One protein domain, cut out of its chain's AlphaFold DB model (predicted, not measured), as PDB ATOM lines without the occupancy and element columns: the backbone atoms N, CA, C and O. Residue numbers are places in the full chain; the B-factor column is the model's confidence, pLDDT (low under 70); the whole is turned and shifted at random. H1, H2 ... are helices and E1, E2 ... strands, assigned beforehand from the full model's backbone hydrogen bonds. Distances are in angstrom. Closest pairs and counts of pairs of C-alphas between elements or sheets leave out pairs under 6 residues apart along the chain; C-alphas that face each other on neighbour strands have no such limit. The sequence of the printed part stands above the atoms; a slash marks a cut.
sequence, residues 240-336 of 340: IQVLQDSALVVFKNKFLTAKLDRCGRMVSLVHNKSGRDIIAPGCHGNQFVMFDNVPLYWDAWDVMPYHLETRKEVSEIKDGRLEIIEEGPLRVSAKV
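AT A GLANCE: This is residues 240 to 336 of the 340 residues of the protein "Alpha-mannosidase 2C1-like" of Paramuricea clavata (UniProt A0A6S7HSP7). The model has little regular structure: sheet E1 E2 E3 E4 and hairpin E5 E6 make a head, and a long looped arm holds H1. Under half of the 97 printed residues are in these elements, mostly strand. It is loose, with radius of gyration of the C-alphas 17.2 A and spans of 52 by 34 by 26 A.

HOW THE PARTS SIT: Start at E1, residues 240 to 243; E2, 248 to 252, E3, 256 to 261, and E4, 266 to 271, follow in a meander of antiparallel neighbours. N 257 and O 270, of E3 and E4, are 2.9 A apart. H1, 305 to 310, not on this sheet, has 0 of 2 O i to N i+4 but 3 of 3 O i to N i+3 pairs within hydrogen-bond range. E5, 323 to 327, and E6, 332 to 335, form a hairpin, with N 323 and O 335 at 2.8 A.

IN THESE COORDINATES: Find C-alpha 240 at (-9.749, -44.127, -3.693); E3 runs 16.5 A; E6 ends at C-alpha 335, (-4.301, -43.905, -15.134).

THE WHOLE: Links E4 to H1 and H1 to E5 are long; residue 246 has pLDDT under 70.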
ATOM      1  N   ILE A 240     -10.492 -45.183  -3.016       94.00
ATOM      2  CA  ILE A 240      -9.749 -44.127  -3.693       94.00
ATOM      3  C   ILE A 240     -10.431 -42.787  -3.427       94.00
ATOM      4  O   ILE A 240     -11.656 -42.697  -3.448       94.00
ATOM      5  N   GLN A 241      -9.649 -41.758  -3.109       92.25
ATOM      6  CA  GLN A 241     -10.158 -40.428  -2.778       92.25
ATOM      7  C   GLN A 241      -9.291 -39.351  -3.419       92.25
ATOM      8  O   GLN A 241      -8.065 -39.415  -3.361       92.25
ATOM      9  N   VAL A 242      -9.931 -38.337  -3.992       88.25
ATOM     10  CA  VAL A 242      -9.256 -37.160  -4.544       88.25
ATOM     11  C   VAL A 242      -9.262 -36.053  -3.491       88.25
ATOM     12  O   VAL A 242     -10.314 -35.720  -2.951       88.25
ATOM     13  N   LEU A 243      -8.095 -35.491  -3.190       87.69
ATOM     14  CA  LEU A 243      -7.903 -34.409  -2.224       87.69
ATOM     15  C   LEU A 243      -7.298 -33.173  -2.903       87.69
ATOM     16  O   LEU A 243      -6.664 -33.279  -3.954       87.69
ATOM     17  N   GLN A 244      -7.454 -32.014  -2.251       74.38
ATOM     18  CA  GLN A 244      -6.807 -30.745  -2.622       74.38
ATOM     19  C   GLN A 244      -7.001 -30.385  -4.107       74.38
ATOM     20  O   GLN A 244      -6.032 -30.284  -4.852       74.38
ATOM     21  N   ASP A 245      -8.251 -30.262  -4.561       71.31
ATOM     22  CA  ASP A 245      -8.593 -29.893  -5.946       71.31
ATOM     23  C   ASP A 245      -7.924 -30.767  -7.028       71.31
ATOM     24  O   ASP A 245      -7.570 -30.302  -8.108       71.31
ATOM     25  N   SER A 246      -7.781 -32.070  -6.765       69.00
ATOM     26  CA  SER A 246      -7.096 -33.045  -7.637       69.00
ATOM     27  C   SER A 246      -5.571 -32.967  -7.656       69.00
ATOM     28  O   SER A 246      -4.937 -33.614  -8.491       69.00
ATOM     29  N   ALA A 247      -4.957 -32.243  -6.720       78.75
ATOM     30  CA  ALA A 247      -3.506 -32.260  -6.555       78.75
ATOM     31  C   ALA A 247      -2.992 -33.597  -5.996       78.75
ATOM     32  O   ALA A 247      -1.854 -33.973  -6.283       78.75
ATOM     33  N   LEU A 248      -3.815 -34.310  -5.217       91.06
ATOM     34  CA  LEU A 248      -3.453 -35.575  -4.579       91.06
ATOM     35  C   LEU A 248      -4.561 -36.618  -4.711       91.06
ATOM     36  O   LEU A 248      -5.732 -36.334  -4.464       91.06
ATOM     37  N   VAL A 249      -4.176 -37.855  -5.013       94.00
ATOM     38  CA  VAL A 249      -5.073 -39.013  -5.037       94.00
ATOM     39  C   VAL A 249      -4.590 -40.046  -4.034       94.00
ATOM     40  O   VAL A 249      -3.446 -40.497  -4.077       94.00
ATOM     41  N   VAL A 250      -5.468 -40.402  -3.101       96.31
ATOM     42  CA  VAL A 250      -5.185 -41.309  -1.992       96.31
ATOM     43  C   VAL A 250      -5.816 -42.662  -2.271       96.31
ATOM     44  O   VAL A 250      -7.030 -42.765  -2.427       96.31
ATOM     45  N   PHE A 251      -4.991 -43.700  -2.280       97.06
ATOM     46  CA  PHE A 251      -5.386 -45.097  -2.397       97.06
ATOM     47  C   PHE A 251      -5.221 -45.740  -1.029       97.06
ATOM     48  O   PHE A 251      -4.168 -45.603  -0.404       97.06
ATOM     49  N   LYS A 252      -6.236 -46.455  -0.558       97.06
ATOM     50  CA  LYS A 252      -6.200 -47.103   0.750       97.06
ATOM     51  C   LYS A 252      -6.762 -48.510   0.668       97.06
ATOM     52  O   LYS A 252      -7.806 -48.736   0.063       97.06
ATOM     53  N   ASN A 253      -6.081 -49.438   1.327       95.25
ATOM     54  CA  ASN A 253      -6.614 -50.744   1.690       95.25
ATOM     55  C   ASN A 253      -6.258 -51.050   3.156       95.25
ATOM     56  O   ASN A 253      -5.751 -50.183   3.875       95.25
ATOM     57  N   LYS A 254      -6.506 -52.285   3.601       94.88
ATOM     58  CA  LYS A 254      -6.166 -52.751   4.954       94.88
ATOM     59  C   LYS A 254      -4.695 -52.514   5.330       94.88
ATOM     60  O   LYS A 254      -4.389 -52.114   6.451       94.88
ATOM     61  N   PHE A 255      -3.774 -52.746   4.397       95.75
ATOM     62  CA  PHE A 255      -2.334 -52.802   4.660       95.75
ATOM     63  C   PHE A 255      -1.597 -51.498   4.352       95.75
ATOM     64  O   PHE A 255      -0.661 -51.144   5.069       95.75
ATOM     65  N   LEU A 256      -1.999 -50.795   3.295       97.38
ATOM     66  CA  LEU A 256      -1.268 -49.678   2.710       97.38
ATOM     67  C   LEU A 256      -2.171 -48.462   2.503       97.38
ATOM     68  O   LEU A 256      -3.349 -48.588   2.156       97.38
ATOM     69  N   THR A 257      -1.575 -47.283   2.655       97.88
ATOM     70  CA  THR A 257      -2.121 -46.007   2.186       97.88
ATOM     71  C   THR A 257      -1.096 -45.352   1.266       97.88
ATOM     72  O   THR A 257      -0.027 -44.954   1.724       97.88
ATOM     73  N   ALA A 258      -1.405 -45.239  -0.023       97.31
ATOM     74  CA  ALA A 258      -0.555 -44.579  -1.010       97.31
ATOM     75  C   ALA A 258      -1.134 -43.211  -1.382       97.31
ATOM     76  O   ALA A 258      -2.350 -43.063  -1.504       97.31
ATOM     77  N   LYS A 259      -0.272 -42.218  -1.595       96.06
ATOM     78  CA  LYS A 259      -0.659 -40.906  -2.123       96.06
ATOM     79  C   LYS A 259       0.118 -40.641  -3.397       96.06
ATOM     80  O   LYS A 259       1.349 -40.702  -3.395       96.06
ATOM     81  N   LEU A 260      -0.610 -40.355  -4.464       94.62
ATOM     82  CA  LEU A 260      -0.054 -39.974  -5.752       94.62
ATOM     83  C   LEU A 260      -0.342 -38.498  -5.994       94.62
ATOM     84  O   LEU A 260      -1.417 -38.015  -5.640       94.62
ATOM     85  N   ASP A 261       0.604 -37.793  -6.596       91.12
ATOM     86  CA  ASP A 261       0.360 -36.445  -7.093       91.12
ATOM     87  C   ASP A 261      -0.366 -36.454  -8.448       91.12
ATOM     88  O   ASP A 261      -0.633 -37.505  -9.040       91.12
ATOM     89  N   ARG A 262      -0.671 -35.260  -8.966       86.31
ATOM     90  CA  ARG A 262      -1.326 -35.078 -10.274       86.31
ATOM     91  C   ARG A 262      -0.588 -35.726 -11.456       86.31
ATOM     92  O   ARG A 262      -1.221 -35.991 -12.474       86.31
ATOM     93  N   CYS A 263       0.720 -35.962 -11.330       86.12
ATOM     94  CA  CYS A 263       1.565 -36.583 -12.351       86.12
ATOM     95  C   CYS A 263       1.673 -38.110 -12.175       86.12
ATOM     96  O   CYS A 263       2.386 -38.765 -12.931       86.12
ATOM     97  N   GLY A 264       0.980 -38.693 -11.189       90.25
ATOM     98  CA  GLY A 264       1.039 -40.121 -10.879       90.25
ATOM     99  C   GLY A 264       2.283 -40.539 -10.090       90.25
ATOM    100  O   GLY A 264       2.528 -41.738  -9.925       90.25
ATOM    101  N   ARG A 265       3.064 -39.579  -9.581       93.25
ATOM    102  CA  ARG A 265       4.246 -39.854  -8.761       93.25
ATOM    103  C   ARG A 265       3.814 -40.157  -7.340       93.25
ATOM    104  O   ARG A 265       2.965 -39.470  -6.778       93.25
ATOM    105  N   MET A 266       4.408 -41.178  -6.744       95.50
ATOM    106  CA  MET A 266       4.085 -41.607  -5.391       95.50
ATOM    107  C   MET A 266       4.836 -40.739  -4.380       95.50
ATOM    108  O   MET A 266       6.043 -40.887  -4.210       95.50
ATOM    109  N   VAL A 267       4.118 -39.839  -3.708       95.62
ATOM    110  CA  VAL A 267       4.677 -38.926  -2.692       95.62
ATOM    111  C   VAL A 267       4.681 -39.533  -1.287       95.62
ATOM    112  O   VAL A 267       5.331 -39.010  -0.390       95.62
ATOM    113  N   SER A 268       3.913 -40.602  -1.068       96.88
ATOM    114  CA  SER A 268       3.781 -41.278   0.226       96.88
ATOM    115  C   SER A 268       3.283 -42.706   0.017       96.88
ATOM    116  O   SER A 268       2.371 -42.934  -0.785       96.88
ATOM    117  N   LEU A 269       3.866 -43.661   0.740       97.75
ATOM    118  CA  LEU A 269       3.424 -45.051   0.811       97.75
ATOM    119  C   LEU A 269       3.552 -45.540   2.250       97.75
ATOM    120  O   LEU A 269       4.600 -46.020   2.685       97.75
ATOM    121  N   VAL A 270       2.457 -45.419   2.992       98.25
ATOM    122  CA  VAL A 270       2.402 -45.757   4.411       98.25
ATOM    123  C   VAL A 270       1.987 -47.209   4.588       98.25
ATOM    124  O   VAL A 270       0.923 -47.619   4.124       98.25
ATOM    125  N   HIS A 271       2.784 -47.972   5.331       98.06
ATOM    126  CA  HIS A 271       2.361 -49.263   5.862       98.06
ATOM    127  C   HIS A 271       1.543 -49.058   7.142       98.06
ATOM    128  O   HIS A 271       2.100 -48.788   8.212       98.06
ATOM    129  N   ASN A 272       0.220 -49.221   7.028       96.88
ATOM    130  CA  ASN A 272      -0.778 -48.811   8.022       96.88
ATOM    131  C   ASN A 272      -0.496 -49.365   9.424       96.88
ATOM    132  O   ASN A 272      -0.605 -48.634  10.402       96.88
ATOM    133  N   LYS A 273      -0.088 -50.638   9.532       97.06
ATOM    134  CA  LYS A 273       0.186 -51.279  10.829       97.06
ATOM    135  C   LYS A 273       1.368 -50.642  11.562       97.06
ATOM    136  O   LYS A 273       1.351 -50.550  12.781       97.06
ATOM    137  N   SER A 274       2.408 -50.250  10.828       97.56
ATOM    138  CA  SER A 274       3.615 -49.656  11.420       97.56
ATOM    139  C   SER A 274       3.594 -48.129  11.465       97.56
ATOM    140  O   SER A 274       4.428 -47.540  12.140       97.56
ATOM    141  N   GLY A 275       2.719 -47.487  10.686       97.06
ATOM    142  CA  GLY A 275       2.724 -46.038  10.466       97.06
ATOM    143  C   GLY A 275       3.921 -45.514   9.659       97.06
ATOM    144  O   GLY A 275       3.994 -44.318   9.397       97.06
ATOM    145  N   ARG A 276       4.857 -46.382   9.249       97.38
ATOM    146  CA  ARG A 276       6.041 -46.003   8.475       97.38
ATOM    147  C   ARG A 276       5.659 -45.635   7.048       97.38
ATOM    148  O   ARG A 276       5.079 -46.462   6.341       97.38
ATOM    149  N   ASP A 277       6.062 -44.441   6.628       97.94
ATOM    150  CA  ASP A 277       6.133 -44.067   5.219       97.94
ATOM    151  C   ASP A 277       7.441 -44.589   4.613       97.94
ATOM    152  O   ASP A 277       8.517 -44.449   5.202       97.94
ATOM    153  N   ILE A 278       7.337 -45.259   3.471       96.69
ATOM    154  CA  ILE A 278       8.478 -45.836   2.755       96.69
ATOM    155  C   ILE A 278       9.110 -44.790   1.823       96.69
ATOM    156  O   ILE A 278      10.288 -44.906   1.487       96.69
ATOM    157  N   ILE A 279       8.365 -43.749   1.442       97.31
ATOM    158  CA  ILE A 279       8.886 -42.655   0.625       97.31
ATOM    159  C   ILE A 279       9.573 -41.636   1.539       97.31
ATOM    160  O   ILE A 279       8.962 -41.071   2.445       97.31
ATOM    161  N   ALA A 280      10.870 -41.415   1.316       95.50
ATOM    162  CA  ALA A 280      11.632 -40.427   2.070       95.50
ATOM    163  C   ALA A 280      11.164 -38.992   1.742       95.50
ATOM    164  O   ALA A 280      10.772 -38.726   0.602       95.50
ATOM    165  N   PRO A 281      11.235 -38.042   2.696       93.00
ATOM    166  CA  PRO A 281      10.871 -36.651   2.441       93.00
ATOM    167  C   PRO A 281      11.631 -36.058   1.247       93.00
ATOM    168  O   PRO A 281      12.856 -36.122   1.194       93.00
ATOM    169  N   GLY A 282      10.901 -35.472   0.296       91.31
ATOM    170  CA  GLY A 282      11.466 -34.889  -0.928       91.31
ATOM    171  C   GLY A 282      11.752 -35.893  -2.054       91.31
ATOM    172  O   GLY A 282      12.096 -35.475  -3.157       91.31
ATOM    173  N   CYS A 283      11.578 -37.194  -1.814       94.38
ATOM    174  CA  CYS A 283      11.689 -38.229  -2.838       94.38
ATOM    175  C   CYS A 283      10.315 -38.599  -3.412       94.38
ATOM    176  O   CYS A 283       9.275 -38.366  -2.798       94.38
ATOM    177  N   HIS A 284      10.327 -39.226  -4.588       95.12
ATOM    178  CA  HIS A 284       9.130 -39.727  -5.253       95.12
ATOM    179  C   HIS A 284       9.339 -41.186  -5.662       95.12
ATOM    180  O   HIS A 284      10.356 -41.526  -6.265       95.12
ATOM    181  N   GLY A 285       8.369 -42.047  -5.360       95.25
ATOM    182  CA  GLY A 285       8.239 -43.352  -6.006       95.25
ATOM    183  C   GLY A 285       7.517 -43.220  -7.348       95.25
ATOM    184  O   GLY A 285       6.892 -42.195  -7.625       95.25
ATOM    185  N   ASN A 286       7.563 -44.263  -8.181       94.56
ATOM    186  CA  ASN A 286       6.889 -44.277  -9.489       94.56
ATOM    187  C   ASN A 286       7.247 -43.064 -10.388       94.56
ATOM    188  O   ASN A 286       6.412 -42.579 -11.147       94.56
ATOM    189  N   GLN A 287       8.470 -42.532 -10.268       93.50
ATOM    190  CA  GLN A 287       8.982 -41.451 -11.115       93.50
ATOM    191  C   GLN A 287       9.599 -42.053 -12.377       93.50
ATOM    192  O   GLN A 287      10.629 -42.721 -12.307       93.50
ATOM    193  N   PHE A 288       8.995 -41.780 -13.530       93.50
ATOM    194  CA  PHE A 288       9.562 -42.154 -14.823       93.50
ATOM    195  C   PHE A 288      10.689 -41.199 -15.211       93.50
ATOM    196  O   PHE A 288      10.610 -39.989 -14.978       93.50
ATOM    197  N   VAL A 289      11.750 -41.755 -15.780       94.19
ATOM    198  CA  VAL A 289      12.982 -41.039 -16.100       94.19
ATOM    199  C   VAL A 289      13.514 -41.560 -17.426       94.19
ATOM    200  O   VAL A 289      13.472 -42.763 -17.675       94.19
ATOM    201  N   MET A 290      14.021 -40.654 -18.252       94.81
ATOM    202  CA  MET A 290      14.746 -40.973 -19.473       94.81
ATOM    203  C   MET A 290      16.237 -40.724 -19.283       94.81
ATOM    204  O   MET A 290      16.635 -39.768 -18.614       94.81
ATOM    205  N   PHE A 291      17.042 -41.581 -19.897       95.75
ATOM    206  CA  PHE A 291      18.489 -41.454 -19.971       95.75
ATOM    207  C   PHE A 291      18.903 -41.608 -21.430       95.75
ATOM    208  O   PHE A 291      18.332 -42.425 -22.156       95.75
ATOM    209  N   ASP A 292      19.905 -40.849 -21.845       95.00
ATOM    210  CA  ASP A 292      20.528 -41.002 -23.149       95.00
ATOM    211  C   ASP A 292      21.461 -42.227 -23.066       95.00
ATOM    212  O   ASP A 292      22.493 -42.206 -22.391       95.00
ATOM    213  N   ASN A 293      21.069 -43.330 -23.711       93.56
ATOM    214  CA  ASN A 293      21.861 -44.560 -23.752       93.56
ATOM    215  C   ASN A 293      22.697 -44.616 -25.035       93.56
ATOM    216  O   ASN A 293      22.203 -45.026 -26.082       93.56
ATOM    217  N   VAL A 294      23.957 -44.193 -24.941       93.56
ATOM    218  CA  VAL A 294      24.937 -44.264 -26.035       93.56
ATOM    219  C   VAL A 294      26.185 -44.977 -25.506       93.56
ATOM    220  O   VAL A 294      27.010 -44.324 -24.856       93.56
ATOM    221  N   PRO A 295      26.313 -46.306 -25.682       92.75
ATOM    222  CA  PRO A 295      27.466 -47.060 -25.195       92.75
ATOM    223  C   PRO A 295      28.715 -46.847 -26.065       92.75
ATOM    224  O   PRO A 295      28.656 -46.237 -27.129       92.75
ATOM    225  N   LEU A 296      29.873 -47.330 -25.593       91.56
ATOM    226  CA  LEU A 296      31.154 -47.147 -26.291       91.56
ATOM    227  C   LEU A 296      31.384 -48.136 -27.441       91.56
ATOM    228  O   LEU A 296      31.992 -47.759 -28.441       91.56
ATOM    229  N   TYR A 297      30.957 -49.393 -27.279       90.00
ATOM    230  CA  TYR A 297      31.320 -50.481 -28.198       90.00
ATOM    231  C   TYR A 297      30.117 -51.257 -28.740       90.00
ATOM    232  O   TYR A 297      30.090 -51.546 -29.936       90.00
ATOM    233  N   TRP A 298      29.138 -51.603 -27.893       94.69
ATOM    234  CA  TRP A 298      28.078 -52.546 -28.266       94.69
ATOM    235  C   TRP A 298      26.677 -52.093 -27.826       94.69
ATOM    236  O   TRP A 298      26.282 -52.282 -26.678       94.69
ATOM    237  N   ASP A 299      25.892 -51.566 -28.770       93.62
ATOM    238  CA  ASP A 299      24.574 -50.943 -28.541       93.62
ATOM    239  C   ASP A 299      23.556 -51.808 -27.781       93.62
ATOM    240  O   ASP A 299      22.861 -51.319 -26.892       93.62
ATOM    241  N   ALA A 300      23.448 -53.094 -28.131       94.56
ATOM    242  CA  ALA A 300      22.488 -54.014 -27.512       94.56
ATOM    243  C   ALA A 300      23.036 -54.719 -26.261       94.56
ATOM    244  O   ALA A 300      22.274 -55.321 -25.507       94.56
ATOM    245  N   TRP A 301      24.348 -54.664 -26.042       96.50
ATOM    246  CA  TRP A 301      24.989 -55.361 -24.933       96.50
ATOM    247  C   TRP A 301      25.223 -54.436 -23.746       96.50
ATOM    248  O   TRP A 301      24.929 -54.821 -22.618       96.50
ATOM    249  N   ASP A 302      25.707 -53.219 -23.975       96.25
ATOM    250  CA  ASP A 302      26.235 -52.364 -22.917       96.25
ATOM    251  C   ASP A 302      25.309 -51.215 -22.523       96.25
ATOM    252  O   ASP A 302      24.576 -50.640 -23.325       96.25
ATOM    253  N   VAL A 303      25.433 -50.819 -21.257       95.12
ATOM    254  CA  VAL A 303      25.002 -49.516 -20.753       95.12
ATOM    255  C   VAL A 303      26.130 -48.954 -19.896       95.12
ATOM    256  O   VAL A 303      26.617 -49.605 -18.973       95.12
ATOM    257  N   MET A 304      26.584 -47.746 -20.214       94.19
ATOM    258  CA  MET A 304      27.769 -47.175 -19.573       94.19
ATOM    259  C   MET A 304      27.399 -46.394 -18.309       94.19
ATOM    260  O   MET A 304      26.374 -45.715 -18.316       94.19
ATOM    261  N   PRO A 305      28.225 -46.377 -17.245       93.69
ATOM    262  CA  PRO A 305      27.902 -45.660 -16.006       93.69
ATOM    263  C   PRO A 305      27.535 -44.177 -16.197       93.69
ATOM    264  O   PRO A 305      26.649 -43.674 -15.509       93.69
ATOM    265  N   TYR A 306      28.146 -43.500 -17.176       94.62
ATOM    266  CA  TYR A 306      27.885 -42.088 -17.476       94.62
ATOM    267  C   TYR A 306      26.469 -41.807 -18.007       94.62
ATOM    268  O   TYR A 306      26.051 -40.652 -18.004       94.62
ATOM    269  N   HIS A 307      25.689 -42.818 -18.431       94.50
ATOM    270  CA  HIS A 307      24.304 -42.588 -18.878       94.50
ATOM    271  C   HIS A 307      23.469 -41.902 -17.783       94.50
ATOM    272  O   HIS A 307      22.598 -41.086 -18.087       94.50
ATOM    273  N   LEU A 308      23.790 -42.158 -16.507       95.69
ATOM    274  CA  LEU A 308      23.127 -41.568 -15.343       95.69
ATOM    275  C   LEU A 308      23.243 -40.037 -15.281       95.69
ATOM    276  O   LEU A 308      22.398 -39.392 -14.662       95.69
ATOM    277  N   GLU A 309      24.241 -39.444 -15.938       96.44
ATOM    278  CA  GLU A 309      24.446 -37.990 -15.987       96.44
ATOM    279  C   GLU A 309      23.410 -37.282 -16.873       96.44
ATOM    280  O   GLU A 309      23.158 -36.089 -16.718       96.44
ATOM    281  N   THR A 310      22.751 -38.020 -17.769       96.19
ATOM    282  CA  THR A 310      21.770 -37.487 -18.735       96.19
ATOM    283  C   THR A 310      20.321 -37.598 -18.251       96.19
ATOM    284  O   THR A 310      19.377 -37.457 -19.028       96.19
ATOM    285  N   ARG A 311      20.143 -37.850 -16.950       95.56
ATOM    286  CA  ARG A 311      18.858 -38.072 -16.286       95.56
ATOM    287  C   ARG A 311      17.843 -36.958 -16.573       95.56
ATOM    288  O   ARG A 311      18.021 -35.825 -16.132       95.56
ATOM    289  N   LYS A 312      16.714 -37.304 -17.196       94.81
ATOM    290  CA  LYS A 312      15.586 -36.395 -17.469       94.81
ATOM    291  C   LYS A 312      14.305 -36.951 -16.853       94.81
ATOM    292  O   LYS A 312      13.842 -38.023 -17.233       94.81
ATOM    293  N   GLU A 313      13.734 -36.250 -15.874       93.25
ATOM    294  CA  GLU A 313      12.456 -36.657 -15.273       93.25
ATOM    295  C   GLU A 313      11.295 -36.388 -16.224       93.25
ATOM    296  O   GLU A 313      11.148 -35.285 -16.746       93.25
ATOM    297  N   VAL A 314      10.427 -37.383 -16.395       90.12
ATOM    298  CA  VAL A 314       9.172 -37.204 -17.122       90.12
ATOM    299  C   VAL A 314       8.148 -36.617 -16.153       90.12
ATOM    300  O   VAL A 314       7.648 -37.310 -15.264       90.12
ATOM    301  N   SER A 315       7.868 -35.321 -16.290       82.81
ATOM    302  CA  SER A 315       6.905 -34.592 -15.447       82.81
ATOM    303  C   SER A 315       5.655 -34.120 -16.191       82.81
ATOM    304  O   SER A 315       4.685 -33.702 -15.554       82.81
ATOM    305  N   GLU A 316       5.666 -34.169 -17.524       83.88
ATOM    306  CA  GLU A 316       4.582 -33.664 -18.365       83.88
ATOM    307  C   GLU A 316       3.500 -34.725 -18.600       83.88
ATOM    308  O   GLU A 316       3.768 -35.844 -19.046       83.88
ATOM    309  N   ILE A 317       2.251 -34.349 -18.320       84.19
ATOM    310  CA  ILE A 317       1.066 -35.197 -18.480       84.19
ATOM    311  C   ILE A 317       0.201 -34.702 -19.642       84.19
ATOM    312  O   ILE A 317      -0.056 -33.505 -19.755       84.19
ATOM    313  N   LYS A 318      -0.285 -35.624 -20.483       82.50
ATOM    314  CA  LYS A 318      -1.125 -35.326 -21.661       82.50
ATOM    315  C   LYS A 318      -2.490 -34.764 -21.288       82.50
ATOM    316  O   LYS A 318      -2.931 -33.770 -21.849       82.50
ATOM    317  N   ASP A 319      -3.133 -35.384 -20.307       77.69
ATOM    318  CA  ASP A 319      -4.543 -35.129 -19.992       77.69
ATOM    319  C   ASP A 319      -4.728 -34.120 -18.841       77.69
ATOM    320  O   ASP A 319      -5.829 -33.947 -18.320       77.69
ATOM    321  N   GLY A 320      -3.645 -33.472 -18.393       76.50
ATOM    322  CA  GLY A 320      -3.653 -32.455 -17.329       76.50
ATOM    323  C   GLY A 320      -3.996 -32.963 -15.920       76.50
ATOM    324  O   GLY A 320      -3.827 -32.224 -14.951       76.50
ATOM    325  N   ARG A 321      -4.448 -34.216 -15.778       76.69
ATOM    326  CA  ARG A 321      -4.767 -34.861 -14.499       76.69
ATOM    327  C   ARG A 321      -4.648 -36.382 -14.572       76.69
ATOM    328  O   ARG A 321      -4.739 -36.978 -15.641       76.69
ATOM    329  N   LEU A 322      -4.532 -36.993 -13.400       86.75
ATOM    330  CA  LEU A 322      -4.718 -38.425 -13.198       86.75
ATOM    331  C   LEU A 322      -6.213 -38.786 -13.300       86.75
ATOM    332  O   LEU A 322      -7.073 -38.111 -12.729       86.75
ATOM    333  N   GLU A 323      -6.524 -39.853 -14.033       89.56
ATOM    334  CA  GLU A 323      -7.880 -40.355 -14.269       89.56
ATOM    335  C   GLU A 323      -8.171 -41.575 -13.386       89.56
ATOM    336  O   GLU A 323      -7.414 -42.543 -13.391       89.56
ATOM    337  N   ILE A 324      -9.286 -41.569 -12.650       90.94
ATOM    338  CA  ILE A 324      -9.736 -42.744 -11.889       90.94
ATOM    339  C   ILE A 324     -10.458 -43.715 -12.828       90.94
ATOM    340  O   ILE A 324     -11.552 -43.439 -13.334       90.94
ATOM    341  N   ILE A 325      -9.860 -44.888 -13.025       92.19
ATOM    342  CA  ILE A 325     -10.406 -45.931 -13.896       92.19
ATOM    343  C   ILE A 325     -11.343 -46.842 -13.103       92.19
ATOM    344  O   ILE A 325     -12.427 -47.167 -13.589       92.19
ATOM    345  N   GLU A 326     -10.989 -47.184 -11.862       91.69
ATOM    346  CA  GLU A 326     -11.768 -48.084 -11.007       91.69
ATOM    347  C   GLU A 326     -11.838 -47.570  -9.566       91.69
ATOM    348  O   GLU A 326     -10.832 -47.153  -8.994       91.69
ATOM    349  N   GLU A 327     -13.024 -47.664  -8.965       92.50
ATOM    350  CA  GLU A 327     -13.312 -47.201  -7.598       92.50
ATOM    351  C   GLU A 327     -14.096 -48.234  -6.769       92.50
ATOM    352  O   GLU A 327     -14.779 -47.895  -5.806       92.50
ATOM    353  N   GLY A 328     -14.035 -49.511  -7.159       92.06
ATOM    354  CA  GLY A 328     -14.789 -50.562  -6.484       92.06
ATOM    355  C   GLY A 328     -14.104 -51.107  -5.222       92.06
ATOM    356  O   GLY A 328     -12.923 -50.851  -4.975       92.06
ATOM    357  N   PRO A 329     -14.841 -51.895  -4.419       92.12
ATOM    358  CA  PRO A 329     -14.382 -52.346  -3.108       92.12
ATOM    359  C   PRO A 329     -13.265 -53.398  -3.180       92.12
ATOM    360  O   PRO A 329     -12.530 -53.567  -2.209       92.12
ATOM    361  N   LEU A 330     -13.108 -54.100  -4.309       92.31
ATOM    362  CA  LEU A 330     -12.079 -55.130  -4.491       92.31
ATOM    363  C   LEU A 330     -10.792 -54.561  -5.088       92.31
ATOM    364  O   LEU A 330      -9.696 -54.985  -4.725       92.31
ATOM    365  N   ARG A 331     -10.919 -53.612  -6.019       94.31
ATOM    366  CA  ARG A 331      -9.792 -52.988  -6.709       94.31
ATOM    367  C   ARG A 331     -10.100 -51.535  -7.035       94.31
ATOM    368  O   ARG A 331     -11.125 -51.224  -7.639       94.31
ATOM    369  N   VAL A 332      -9.151 -50.671  -6.710       94.94
ATOM    370  CA  VAL A 332      -9.126 -49.284  -7.166       94.94
ATOM    371  C   VAL A 332      -7.930 -49.081  -8.086       94.94
ATOM    372  O   VAL A 332      -6.875 -49.682  -7.872       94.94
ATOM    373  N   SER A 333      -8.084 -48.258  -9.118       93.94
ATOM    374  CA  SER A 333      -7.004 -47.978 -10.060       93.94
ATOM    375  C   SER A 333      -7.154 -46.611 -10.705       93.94
ATOM    376  O   SER A 333      -8.249 -46.061 -10.847       93.94
ATOM    377  N   ALA A 334      -6.012 -46.068 -11.102       92.75
ATOM    378  CA  ALA A 334      -5.923 -44.818 -11.818       92.75
ATOM    379  C   ALA A 334      -4.948 -44.927 -12.981       92.75
ATOM    380  O   ALA A 334      -4.056 -45.776 -12.990       92.75
ATOM    381  N   LYS A 335      -5.115 -44.026 -13.939       92.44
ATOM    382  CA  LYS A 335      -4.301 -43.905 -15.134       92.44
ATOM    383  C   LYS A 335      -3.725 -42.500 -15.212       92.44
ATOM    384  O   LYS A 335      -4.408 -41.516 -14.939       92.44
ATOM    385  N   VAL A 336      -2.471 -42.421 -15.630       90.75
ATOM    386  CA  VAL A 336      -1.829 -41.178 -16.052       90.75
ATOM    387  C   VAL A 336      -1.255 -41.390 -17.448       90.75
ATOM    388  O   VAL A 336      -0.676 -42.438 -17.734       90.75
TER     389      VAL A 336